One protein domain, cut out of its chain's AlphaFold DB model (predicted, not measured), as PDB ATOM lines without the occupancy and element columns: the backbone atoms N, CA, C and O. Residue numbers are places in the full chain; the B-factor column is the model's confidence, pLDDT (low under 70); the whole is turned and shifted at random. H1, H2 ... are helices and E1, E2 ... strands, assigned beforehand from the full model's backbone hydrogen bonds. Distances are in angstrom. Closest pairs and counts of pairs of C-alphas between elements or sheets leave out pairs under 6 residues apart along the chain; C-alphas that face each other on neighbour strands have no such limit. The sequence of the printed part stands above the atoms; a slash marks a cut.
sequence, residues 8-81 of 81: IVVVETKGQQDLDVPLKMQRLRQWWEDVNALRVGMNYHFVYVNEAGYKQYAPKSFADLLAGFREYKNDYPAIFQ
ATOM      1  N   ILE A   8     264.198 229.527 235.580       86.00
ATOM      2  CA  ILE A   8     263.462 230.630 236.205       86.00
ATOM      3  C   ILE A   8     264.476 231.631 236.751       86.00
ATOM      4  O   ILE A   8     265.336 231.280 237.551       86.00
ATOM      5  N   VAL A   9     264.360 232.897 236.342       88.12
ATOM      6  CA  VAL A   9     265.244 233.969 236.816       88.12
ATOM      7  C   VAL A   9     264.447 234.987 237.622       88.12
ATOM      8  O   VAL A   9     263.483 235.562 237.115       88.12
ATOM      9  N   VAL A  10     264.876 235.231 238.857       89.38
ATOM     10  CA  VAL A  10     264.381 236.316 239.709       89.38
ATOM     11  C   VAL A  10     265.198 237.576 239.425       89.38
ATOM     12  O   VAL A  10     266.425 237.563 239.517       89.38
ATOM     13  N   VAL A  11     264.524 238.663 239.056       91.06
ATOM     14  CA  VAL A  11     265.159 239.963 238.801       91.06
ATOM     15  C   VAL A  11     264.859 240.873 239.984       91.06
ATOM     16  O   VAL A  11     263.716 241.283 240.161       91.06
ATOM     17  N   GLU A  12     265.876 241.184 240.782       90.69
ATOM     18  CA  GLU A  12     265.761 242.133 241.890       90.69
ATOM     19  C   GLU A  12     266.227 243.514 241.417       90.69
ATOM     20  O   GLU A  12     267.390 243.696 241.055       90.69
ATOM     21  N   THR A  13     265.323 244.495 241.418       91.12
ATOM     22  CA  THR A  13     265.612 245.871 240.982       91.12
ATOM     23  C   THR A  13     265.728 246.819 242.171       91.12
ATOM     24  O   THR A  13     264.900 246.763 243.086       91.12
ATOM     25  N   LYS A  14     266.695 247.744 242.144       88.56
ATOM     26  CA  LYS A  14     266.821 248.819 243.144       88.56
ATOM     27  C   LYS A  14     267.022 250.184 242.494       88.56
ATOM     28  O   LYS A  14     267.982 250.375 241.753       88.56
ATOM     29  N   GLY A  15     266.124 251.116 242.825       81.81
ATOM     30  CA  GLY A  15     266.268 252.546 242.522       81.81
ATOM     31  C   GLY A  15     267.319 253.196 243.419       81.81
ATOM     32  O   GLY A  15     268.335 253.698 242.952       81.81
ATOM     33  N   GLN A  16     267.131 253.063 244.733       81.19
ATOM     34  CA  GLN A  16     268.103 253.481 245.738       81.19
ATOM     35  C   GLN A  16     268.776 252.254 246.364       81.19
ATOM     36  O   GLN A  16     268.110 251.275 246.720       81.19
ATOM     37  N   GLN A  17     270.108 252.278 246.427       73.19
ATOM     38  CA  GLN A  17     270.880 251.287 247.166       73.19
ATOM     39  C   GLN A  17     271.006 251.740 248.616       73.19
ATOM     40  O   GLN A  17     271.601 252.779 248.897       73.19
ATOM     41  N   ASP A  18     270.482 250.922 249.519       80.56
ATOM     42  CA  ASP A  18     270.550 251.157 250.956       80.56
ATOM     43  C   ASP A  18     271.454 250.091 251.594       80.56
ATOM     44  O   ASP A  18     271.772 249.073 250.968       80.56
ATOM     45  N   LEU A  19     271.831 250.281 252.863       80.19
ATOM     46  CA  LEU A  19     272.734 249.374 253.595       80.19
ATOM     47  C   LEU A  19     272.245 247.911 253.651       80.19
ATOM     48  O   LEU A  19     273.048 247.003 253.844       80.19
ATOM     49  N   ASP A  20     270.951 247.669 253.426       82.12
ATOM     50  CA  ASP A  20     270.345 246.335 253.447       82.12
ATOM     51  C   ASP A  20     270.523 245.536 252.149       82.12
ATOM     52  O   ASP A  20     270.202 244.345 252.118       82.12
ATOM     53  N   VAL A  21     270.972 246.158 251.050       85.25
ATOM     54  CA  VAL A  21     271.094 245.469 249.754       85.25
ATOM     55  C   VAL A  21     271.992 244.226 249.855       85.25
ATOM     56  O   VAL A  21     271.521 243.155 249.467       85.25
ATOM     57  N   PRO A  22     273.205 244.281 250.445       87.94
ATOM     58  CA  PRO A  22     274.044 243.094 250.600       87.94
ATOM     59  C   PRO A  22     273.364 241.961 251.382       87.94
ATOM     60  O   PRO A  22     273.408 240.808 250.954       87.94
ATOM     61  N   LEU A  23     272.675 242.278 252.484       87.62
ATOM     62  CA  LEU A  23     271.982 241.287 253.317       87.62
ATOM     63  C   LEU A  23     270.802 240.642 252.575       87.62
ATOM     64  O   LEU A  23     270.591 239.430 252.654       87.62
ATOM     65  N   LYS A  24     270.052 241.432 251.800       87.31
ATOM     66  CA  LYS A  24     268.968 240.922 250.946       87.31
ATOM     67  C   LYS A  24     269.508 239.990 249.866       87.31
ATOM     68  O   LYS A  24     268.928 238.929 249.644       87.31
ATOM     69  N   MET A  25     270.638 240.334 249.251       90.31
ATOM     70  CA  MET A  25     271.274 239.482 248.245       90.31
ATOM     71  C   MET A  25     271.814 238.178 248.843       90.31
ATOM     72  O   MET A  25     271.639 237.122 248.239       90.31
ATOM     73  N   GLN A  26     272.370 238.210 250.058       89.50
ATOM     74  CA  GLN A  26     272.746 236.994 250.791       89.50
ATOM     75  C   GLN A  26     271.536 236.096 251.068       89.50
ATOM     76  O   GLN A  26     271.593 234.886 250.855       89.50
ATOM     77  N   ARG A  27     270.407 236.676 251.494       90.62
ATOM     78  CA  ARG A  27     269.180 235.907 251.730       90.62
ATOM     79  C   ARG A  27     268.617 235.307 250.440       90.62
ATOM     80  O   ARG A  27     268.164 234.164 250.458       90.62
ATOM     81  N   LEU A  28     268.658 236.053 249.336       90.06
ATOM     82  CA  LEU A  28     268.229 235.574 248.021       90.06
ATOM     83  C   LEU A  28     269.131 234.445 247.506       90.06
ATOM     84  O   LEU A  28     268.640 233.495 246.900       90.06
ATOM     85  N   ARG A  29     270.431 234.513 247.805       87.69
ATOM     86  CA  ARG A  29     271.370 233.422 247.542       87.69
ATOM     87  C   ARG A  29     271.037 232.170 248.348       87.69
ATOM     88  O   ARG A  29     270.965 231.104 247.754       87.69
ATOM     89  N   GLN A  30     270.798 232.284 249.654       89.50
ATOM     90  CA  GLN A  30     270.412 231.121 250.462       89.50
ATOM     91  C   GLN A  30     269.149 230.465 249.902       89.50
ATOM     92  O   GLN A  30     269.098 229.256 249.720       89.50
ATOM     93  N   TRP A  31     268.154 231.284 249.552       89.31
ATOM     94  CA  TRP A  31     266.957 230.783 248.893       89.31
ATOM     95  C   TRP A  31     267.305 230.037 247.600       89.31
ATOM     96  O   TRP A  31     266.829 228.925 247.415       89.31
ATOM     97  N   TRP A  32     268.162 230.604 246.744       89.62
ATOM     98  CA  TRP A  32     268.629 229.963 245.511       89.62
ATOM     99  C   TRP A  32     269.279 228.589 245.758       89.62
ATOM    100  O   TRP A  32     268.978 227.644 245.025       89.62
ATOM    101  N   GLU A  33     270.121 228.459 246.785       87.62
ATOM    102  CA  GLU A  33     270.735 227.184 247.181       87.62
ATOM    103  C   GLU A  33     269.659 226.174 247.610       87.62
ATOM    104  O   GLU A  33     269.634 225.046 247.115       87.62
ATOM    105  N   ASP A  34     268.708 226.608 248.438       88.56
ATOM    106  CA  ASP A  34     267.640 225.759 248.968       88.56
ATOM    107  C   ASP A  34     266.704 225.240 247.858       88.56
ATOM    108  O   ASP A  34     266.401 224.045 247.806       88.56
ATOM    109  N   VAL A  35     266.240 226.101 246.935       86.62
ATOM    110  CA  VAL A  35     265.326 225.658 245.859       86.62
ATOM    111  C   VAL A  35     266.006 224.737 244.853       86.62
ATOM    112  O   VAL A  35     265.356 223.803 244.378       86.62
ATOM    113  N   ASN A  36     267.279 224.973 244.525       85.50
ATOM    114  CA  ASN A  36     267.993 224.121 243.574       85.50
ATOM    115  C   ASN A  36     268.455 222.799 244.202       85.50
ATOM    116  O   ASN A  36     268.543 221.802 243.492       85.50
ATOM    117  N   ALA A  37     268.671 222.738 245.519       85.88
ATOM    118  CA  ALA A  37     268.930 221.475 246.212       85.88
ATOM    119  C   ALA A  37     267.706 220.537 246.219       85.88
ATOM    120  O   ALA A  37     267.854 219.316 246.257       85.88
ATOM    121  N   LEU A  38     266.490 221.095 246.182       82.25
ATOM    122  CA  LEU A  38     265.237 220.346 246.332       82.25
ATOM    123  C   LEU A  38     264.568 219.945 245.008       82.25
ATOM    124  O   LEU A  38     263.571 219.220 245.037       82.25
ATOM    125  N   ARG A  39     265.045 220.421 243.850       67.94
ATOM    126  CA  ARG A  39     264.369 220.204 242.559       67.94
ATOM    127  C   ARG A  39     265.291 219.639 241.487       67.94
ATOM    128  O   ARG A  39     266.328 220.204 241.176       67.94
ATOM    129  N   VAL A  40     264.830 218.568 240.840       65.94
ATOM    130  CA  VAL A  40     265.435 218.017 239.621       65.94
ATOM    131  C   VAL A  40     264.674 218.569 238.411       65.94
ATOM    132  O   VAL A  40     263.453 218.440 238.343       65.94
ATOM    133  N   GLY A  41     265.382 219.191 237.464       70.31
ATOM    134  CA  GLY A  41     264.831 219.599 236.161       70.31
ATOM    135  C   GLY A  41     264.363 221.055 236.024       70.31
ATOM    136  O   GLY A  41     263.885 221.418 234.956       70.31
ATOM    137  N   MET A  42     264.505 221.905 237.048       76.69
ATOM    138  CA  MET A  42     264.363 223.364 236.907       76.69
ATOM    139  C   MET A  42     265.485 224.088 237.643       76.69
ATOM    140  O   MET A  42     265.661 223.894 238.841       76.69
ATOM    141  N   ASN A  43     266.189 224.959 236.927       81.50
ATOM    142  CA  ASN A  43     267.286 225.772 237.421       81.50
ATOM    143  C   ASN A  43     266.781 227.177 237.755       81.50
ATOM    144  O   ASN A  43     266.374 227.954 236.884       81.50
ATOM    145  N   TYR A  44     266.816 227.517 239.035       85.25
ATOM    146  CA  TYR A  44     266.547 228.874 239.482       85.25
ATOM    147  C   TYR A  44     267.828 229.693 239.404       85.25
ATOM    148  O   TYR A  44     268.902 229.179 239.684       85.25
ATOM    149  N   HIS A  45     267.718 230.974 239.075       86.69
ATOM    150  CA  HIS A  45     268.799 231.953 239.167       86.69
ATOM    151  C   HIS A  45     268.256 233.289 239.656       86.69
ATOM    152  O   HIS A  45     267.049 233.540 239.626       86.69
ATOM    153  N   PHE A  46     269.162 234.183 240.035       89.00
ATOM    154  CA  PHE A  46     268.831 235.579 240.268       89.00
ATOM    155  C   PHE A  46     269.813 236.531 239.581       89.00
ATOM    156  O   PHE A  46     270.954 236.178 239.253       89.00
ATOM    157  N   VAL A  47     269.341 237.752 239.349       91.38
ATOM    158  CA  VAL A  47     270.131 238.881 238.860       91.38
ATOM    159  C   VAL A  47     269.727 240.145 239.610       91.38
ATOM    160  O   VAL A  47     268.545 240.382 239.859       91.38
ATOM    161  N   TYR A  48     270.726 240.939 239.976       92.31
ATOM    162  CA  TYR A  48     270.552 242.208 240.665       92.31
ATOM    163  C   TYR A  48     270.754 243.365 239.692       92.31
ATOM    164  O   TYR A  48     271.770 243.414 239.006       92.31
ATOM    165  N   VAL A  49     269.798 244.290 239.644       92.75
ATOM    166  CA  VAL A  49     269.802 245.432 238.727       92.75
ATOM    167  C   VAL A  49     269.681 246.722 239.531       92.75
ATOM    168  O   VAL A  49     268.599 247.068 240.013       92.75
ATOM    169  N   ASN A  50     270.792 247.446 239.669       92.69
ATOM    170  CA  ASN A  50     270.785 248.799 240.221       92.69
ATOM    171  C   ASN A  50     270.464 249.839 239.127       92.69
ATOM    172  O   ASN A  50     270.776 249.653 237.946       92.69
ATOM    173  N   GLU A  51     269.813 250.935 239.515       92.50
ATOM    174  CA  GLU A  51     269.357 251.975 238.587       92.50
ATOM    175  C   GLU A  51     270.507 252.654 237.832       92.50
ATOM    176  O   GLU A  51     270.378 252.916 236.635       92.50
ATOM    177  N   ALA A  52     271.636 252.907 238.500       91.94
ATOM    178  CA  ALA A  52     272.803 253.532 237.883       91.94
ATOM    179  C   ALA A  52     273.339 252.694 236.710       91.94
ATOM    180  O   ALA A  52     273.473 253.195 235.594       91.94
ATOM    181  N   GLY A  53     273.550 251.396 236.935       91.75
ATOM    182  CA  GLY A  53     273.970 250.443 235.916       91.75
ATOM    183  C   GLY A  53     272.928 250.288 234.813       91.75
ATOM    184  O   GLY A  53     273.287 250.215 233.641       91.75
ATOM    185  N   TYR A  54     271.632 250.307 235.146       94.06
ATOM    186  CA  TYR A  54     270.568 250.206 234.140       94.06
ATOM    187  C   TYR A  54     270.524 251.420 233.219       94.06
ATOM    188  O   TYR A  54     270.414 251.260 232.005       94.06
ATOM    189  N   LYS A  55     270.677 252.628 233.767       93.62
ATOM    190  CA  LYS A  55     270.770 253.858 232.974       93.62
ATOM    191  C   LYS A  55     272.037 253.901 232.123       93.62
ATOM    192  O   LYS A  55     271.974 254.362 230.989       93.62
ATOM    193  N   GLN A  56     273.161 253.411 232.648       93.31
ATOM    194  CA  GLN A  56     274.437 253.389 231.934       93.31
ATOM    195  C   GLN A  56     274.451 252.378 230.780       93.31
ATOM    196  O   GLN A  56     274.839 252.725 229.668       93.31
ATOM    197  N   TYR A  57     274.053 251.130 231.039       91.38
ATOM    198  CA  TYR A  57     274.132 250.045 230.056       91.38
ATOM    199  C   TYR A  57     272.904 249.956 229.148       91.38
ATOM    200  O   TYR A  57     273.020 249.453 228.033       91.38
ATOM    201  N   ALA A  58     271.738 250.427 229.606       93.50
ATOM    202  CA  ALA A  58     270.478 250.464 228.860       93.50
ATOM    203  C   ALA A  58     270.200 249.181 228.037       93.50
ATOM    204  O   ALA A  58     270.014 249.270 226.813       93.50
ATOM    205  N   PRO A  59     270.181 247.994 228.684       95.00
ATOM    206  CA  PRO A  59     270.087 246.708 227.994       95.00
ATOM    207  C   PRO A  59     268.838 246.644 227.106       95.00
ATOM    208  O   PRO A  59     267.761 247.104 227.491       95.00
ATOM    209  N   LYS A  60     268.979 246.078 225.903       95.38
ATOM    210  CA  LYS A  60     267.893 245.986 224.907       95.38
ATOM    211  C   LYS A  60     267.231 244.617 224.877       95.38
ATOM    212  O   LYS A  60     266.130 244.477 224.352       95.38
ATOM    213  N   SER A  61     267.877 243.625 225.472       92.88
ATOM    214  CA  SER A  61     267.352 242.281 225.628       92.88
ATOM    215  C   SER A  61     267.593 241.744 227.036       92.88
ATOM    216  O   SER A  61     268.412 242.250 227.806       92.88
ATOM    217  N   PHE A  62     266.883 240.668 227.375       88.81
ATOM    218  CA  PHE A  62     267.117 239.974 228.637       88.81
ATOM    219  C   PHE A  62     268.498 239.305 228.680       88.81
ATOM    220  O   PHE A  62     269.111 239.241 229.740       88.81
ATOM    221  N   ALA A  63     269.017 238.862 227.530       89.50
ATOM    222  CA  ALA A  63     270.379 238.347 227.428       89.50
ATOM    223  C   ALA A  63     271.412 239.436 227.767       89.50
ATOM    224  O   ALA A  63     272.304 239.187 228.575       89.50
ATOM    225  N   ASP A  64     271.231 240.656 227.246       92.62
ATOM    226  CA  ASP A  64     272.096 241.800 227.572       92.62
ATOM    227  C   ASP A  64     272.038 242.132 229.064       92.62
ATOM    228  O   ASP A  64     273.064 242.394 229.688       92.62
ATOM    229  N   LEU A  65     270.842 242.069 229.659       92.81
ATOM    230  CA  LEU A  65     270.661 242.271 231.095       92.81
ATOM    231  C   LEU A  65     271.435 241.214 231.898       92.81
ATOM    232  O   LEU A  65     272.168 241.551 232.822       92.81
ATOM    233  N   LEU A  66     271.342 239.932 231.542       89.75
ATOM    234  CA  LEU A  66     272.083 238.879 232.245       89.75
ATOM    235  C   LEU A  66     273.601 238.966 232.057       89.75
ATOM    236  O   LEU A  66     274.341 238.536 232.945       89.75
ATOM    237  N   ALA A  67     274.052 239.485 230.915       89.06
ATOM    238  CA  ALA A  67     275.461 239.689 230.620       89.06
ATOM    239  C   ALA A  67     276.036 240.895 231.379       89.06
ATOM    240  O   ALA A  67     277.131 240.786 231.928       89.06
ATOM    241  N   GLY A  68     275.291 242.005 231.443       90.56
ATOM    242  CA  GLY A  68     275.740 243.270 232.030       90.56
ATOM    243  C   GLY A  68     275.623 243.354 233.554       90.56
ATOM    244  O   GLY A  68     276.382 244.082 234.185       90.56
ATOM    245  N   PHE A  69     274.717 242.591 234.169       91.81
ATOM    246  CA  PHE A  69     274.477 242.642 235.615       91.81
ATOM    247  C   PHE A  69     275.040 241.405 236.324       91.81
ATOM    248  O   PHE A  69     274.381 240.371 236.463       91.81
ATOM    249  N   ARG A  70     276.299 241.516 236.765       88.75
ATOM    250  CA  ARG A  70     277.085 240.415 237.360       88.75
ATOM    251  C   ARG A  70     277.480 240.619 238.829       88.75
ATOM    252  O   ARG A  70     278.073 239.714 239.403       88.75
ATOM    253  N   GLU A  71     277.118 241.748 239.440       87.25
ATOM    254  CA  GLU A  71     277.557 242.182 240.786       87.25
ATOM    255  C   GLU A  71     277.424 241.096 241.870       87.25
ATOM    256  O   GLU A  71     278.325 240.921 242.681       87.25
ATOM    257  N   TYR A  72     276.354 240.298 241.819       86.50
ATOM    258  CA  TYR A  72     276.098 239.195 242.755       86.50
ATOM    259  C   TYR A  72     276.076 237.814 242.077       86.50
ATOM    260  O   TYR A  72     275.415 236.893 242.551       86.50
ATOM    261  N   LYS A  73     276.761 237.666 240.933       78.06
ATOM    262  CA  LYS A  73     276.874 236.394 240.198       78.06
ATOM    263  C   LYS A  73     278.198 235.659 240.424       78.06
ATOM    264  O   LYS A  73     278.278 234.477 240.119       78.06
ATOM    265  N   ASN A  74     279.235 236.316 240.933       66.12
ATOM    266  CA  ASN A  74     280.568 235.702 241.001       66.12
ATOM    267  C   ASN A  74     280.674 234.551 242.011       66.12
ATOM    268  O   ASN A  74     281.607 233.758 241.929       66.12
ATOM    269  N   ASP A  75     279.690 234.411 242.897       57.56
ATOM    270  CA  ASP A  75     279.678 233.349 243.895       57.56
ATOM    271  C   ASP A  75     278.838 232.125 243.497       57.56
ATOM    272  O   ASP A  75     278.594 231.254 244.338       57.56
ATOM    273  N   TYR A  76     278.373 232.040 242.242       60.81
ATOM    274  CA  TYR A  76     277.798 230.790 241.754       60.81
ATOM    275  C   TYR A  76     278.868 229.691 241.852       60.81
ATOM    276  O   TYR A  76     279.981 229.884 241.345       60.81
ATOM    277  N   PRO A  77     278.562 228.533 242.469       55.66
ATOM    278  CA  PRO A  77     279.456 227.393 242.406       55.66
ATOM    279  C   PRO A  77     279.710 227.048 240.937       55.66
ATOM    280  O   PRO A  77     278.806 227.154 240.107       55.66
ATOM    281  N   ALA A  78     280.947 226.655 240.620       49.44
ATOM    282  CA  ALA A  78     281.461 226.522 239.251       49.44
ATOM    283  C   ALA A  78     280.604 225.641 238.322       49.44
ATOM    284  O   ALA A  78     280.681 225.767 237.109       49.44
ATOM    285  N   ILE A  79     279.751 224.784 238.887       46.06
ATOM    286  CA  ILE A  79     278.767 223.975 238.159       46.06
ATOM    287  C   ILE A  79     277.652 224.800 237.475       46.06
ATOM    288  O   ILE A  79     276.905 224.244 236.677       46.06
ATOM    289  N   PHE A  80     277.532 226.098 237.779       46.16
ATOM    290  CA  PHE A  80     276.538 227.024 237.212       46.16
ATOM    291  C   PHE A  80     277.159 228.254 236.514       46.16
ATOM    292  O   PHE A  80     276.426 229.203 236.216       46.16
ATOM    293  N   GLN A  81     278.483 228.272 236.298       47.84
ATOM    294  CA  GLN A  81     279.163 229.306 235.501       47.84
ATOM    295  C   GLN A  81     279.171 228.959 234.013       47.84
ATOM    296  O   GLN A  81     279.336 227.765 233.684       47.84
TER     297      GLN A  81
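AT A GLANCE: This is residues 8 to 81 of the 81 residues of the protein "Type III restriction enzyme" of Nitrosomonas communis (UniProt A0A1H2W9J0). Two parallel strands, E1 and E2, lie side by side as a narrow ribbon, with the long helix H1 running back over one face, mostly over E2, and the short helix H3 over the other face. The short helix H2 sits at the end of E2, and residues 69 to 81, with no named element, run back past the side of E2 away from E1. The 74 printed residues include three named helices and two named strands, in the order E1, H1, E2, H2, H3; the sheet has the order E1, E2, and the class is mixed, helices and strands. The whole is compact, with a radius of gyration of the C-alphas of 12.9 A and spans of 37 by 29 by 18 A.

HOW THE PARTS SIT: E1, residues 8 to 14, and E2, residues 43 to 50, are parallel neighbours, with 16 degrees between their directions. C-alphas 10 and 46 face each other at 4.5 A; N 10 and O 45, 2.9 A apart, and N 45 and O 8, 2.8 A apart, are within hydrogen-bond range. Between them in the chain comes H1, residues 21 to 37. E1, H1 and E2 form a strand-helix-strand unit, two parallel neighbour strands joined through a helix, with a right-handed crossover. H1 and E2 have 7 pairs of C-alphas within 8 A, the closest those of Asn 36 and Asn 43, 6.4 A apart. H1 and E1 are near each other, with 6 pairs of C-alphas within 10 A. H2, residues 51 to 57, follows E2 directly; its closest C-alpha pair with E1 is Lys 14 and Glu 51, 6.1 A. H3, residues 62 to 68, has its closest C-alpha pair with E2 at Val 47 and Leu 66, 6.9 A. H2 and H3 are close but not clearly touching, with the C-alphas of Tyr 57 and Gly 68 closest at 7.2 A, and their lines are about perpendicular at 85 degrees. H1 is apart from H2 and H3, and E1 is apart from H3. In H1, H2 and H3 every O i to N i+4 pair is within hydrogen-bond range.

IN THESE COORDINATES: E1 begins at C-alpha 8, (263.462, 230.630, 236.205), and spans 19.8 A. H1 spans 24.4 A from Val 21 to Ala 37, and E2 spans 23.5 A from Asn 43 to Asn 50. H2 measures 10.0 A and H3 9.8 A, ending at C-alpha 68, (275.740, 243.270, 232.030).

THE WHOLE: The C-alphas farthest apart, those of Val 40 and Gln 56, are 37.3 A apart. The printed part has no cut, and no link is long. Mean pLDDT of the printed part is 83.8; residues 39 to 40 and 74 to 81 are under 70.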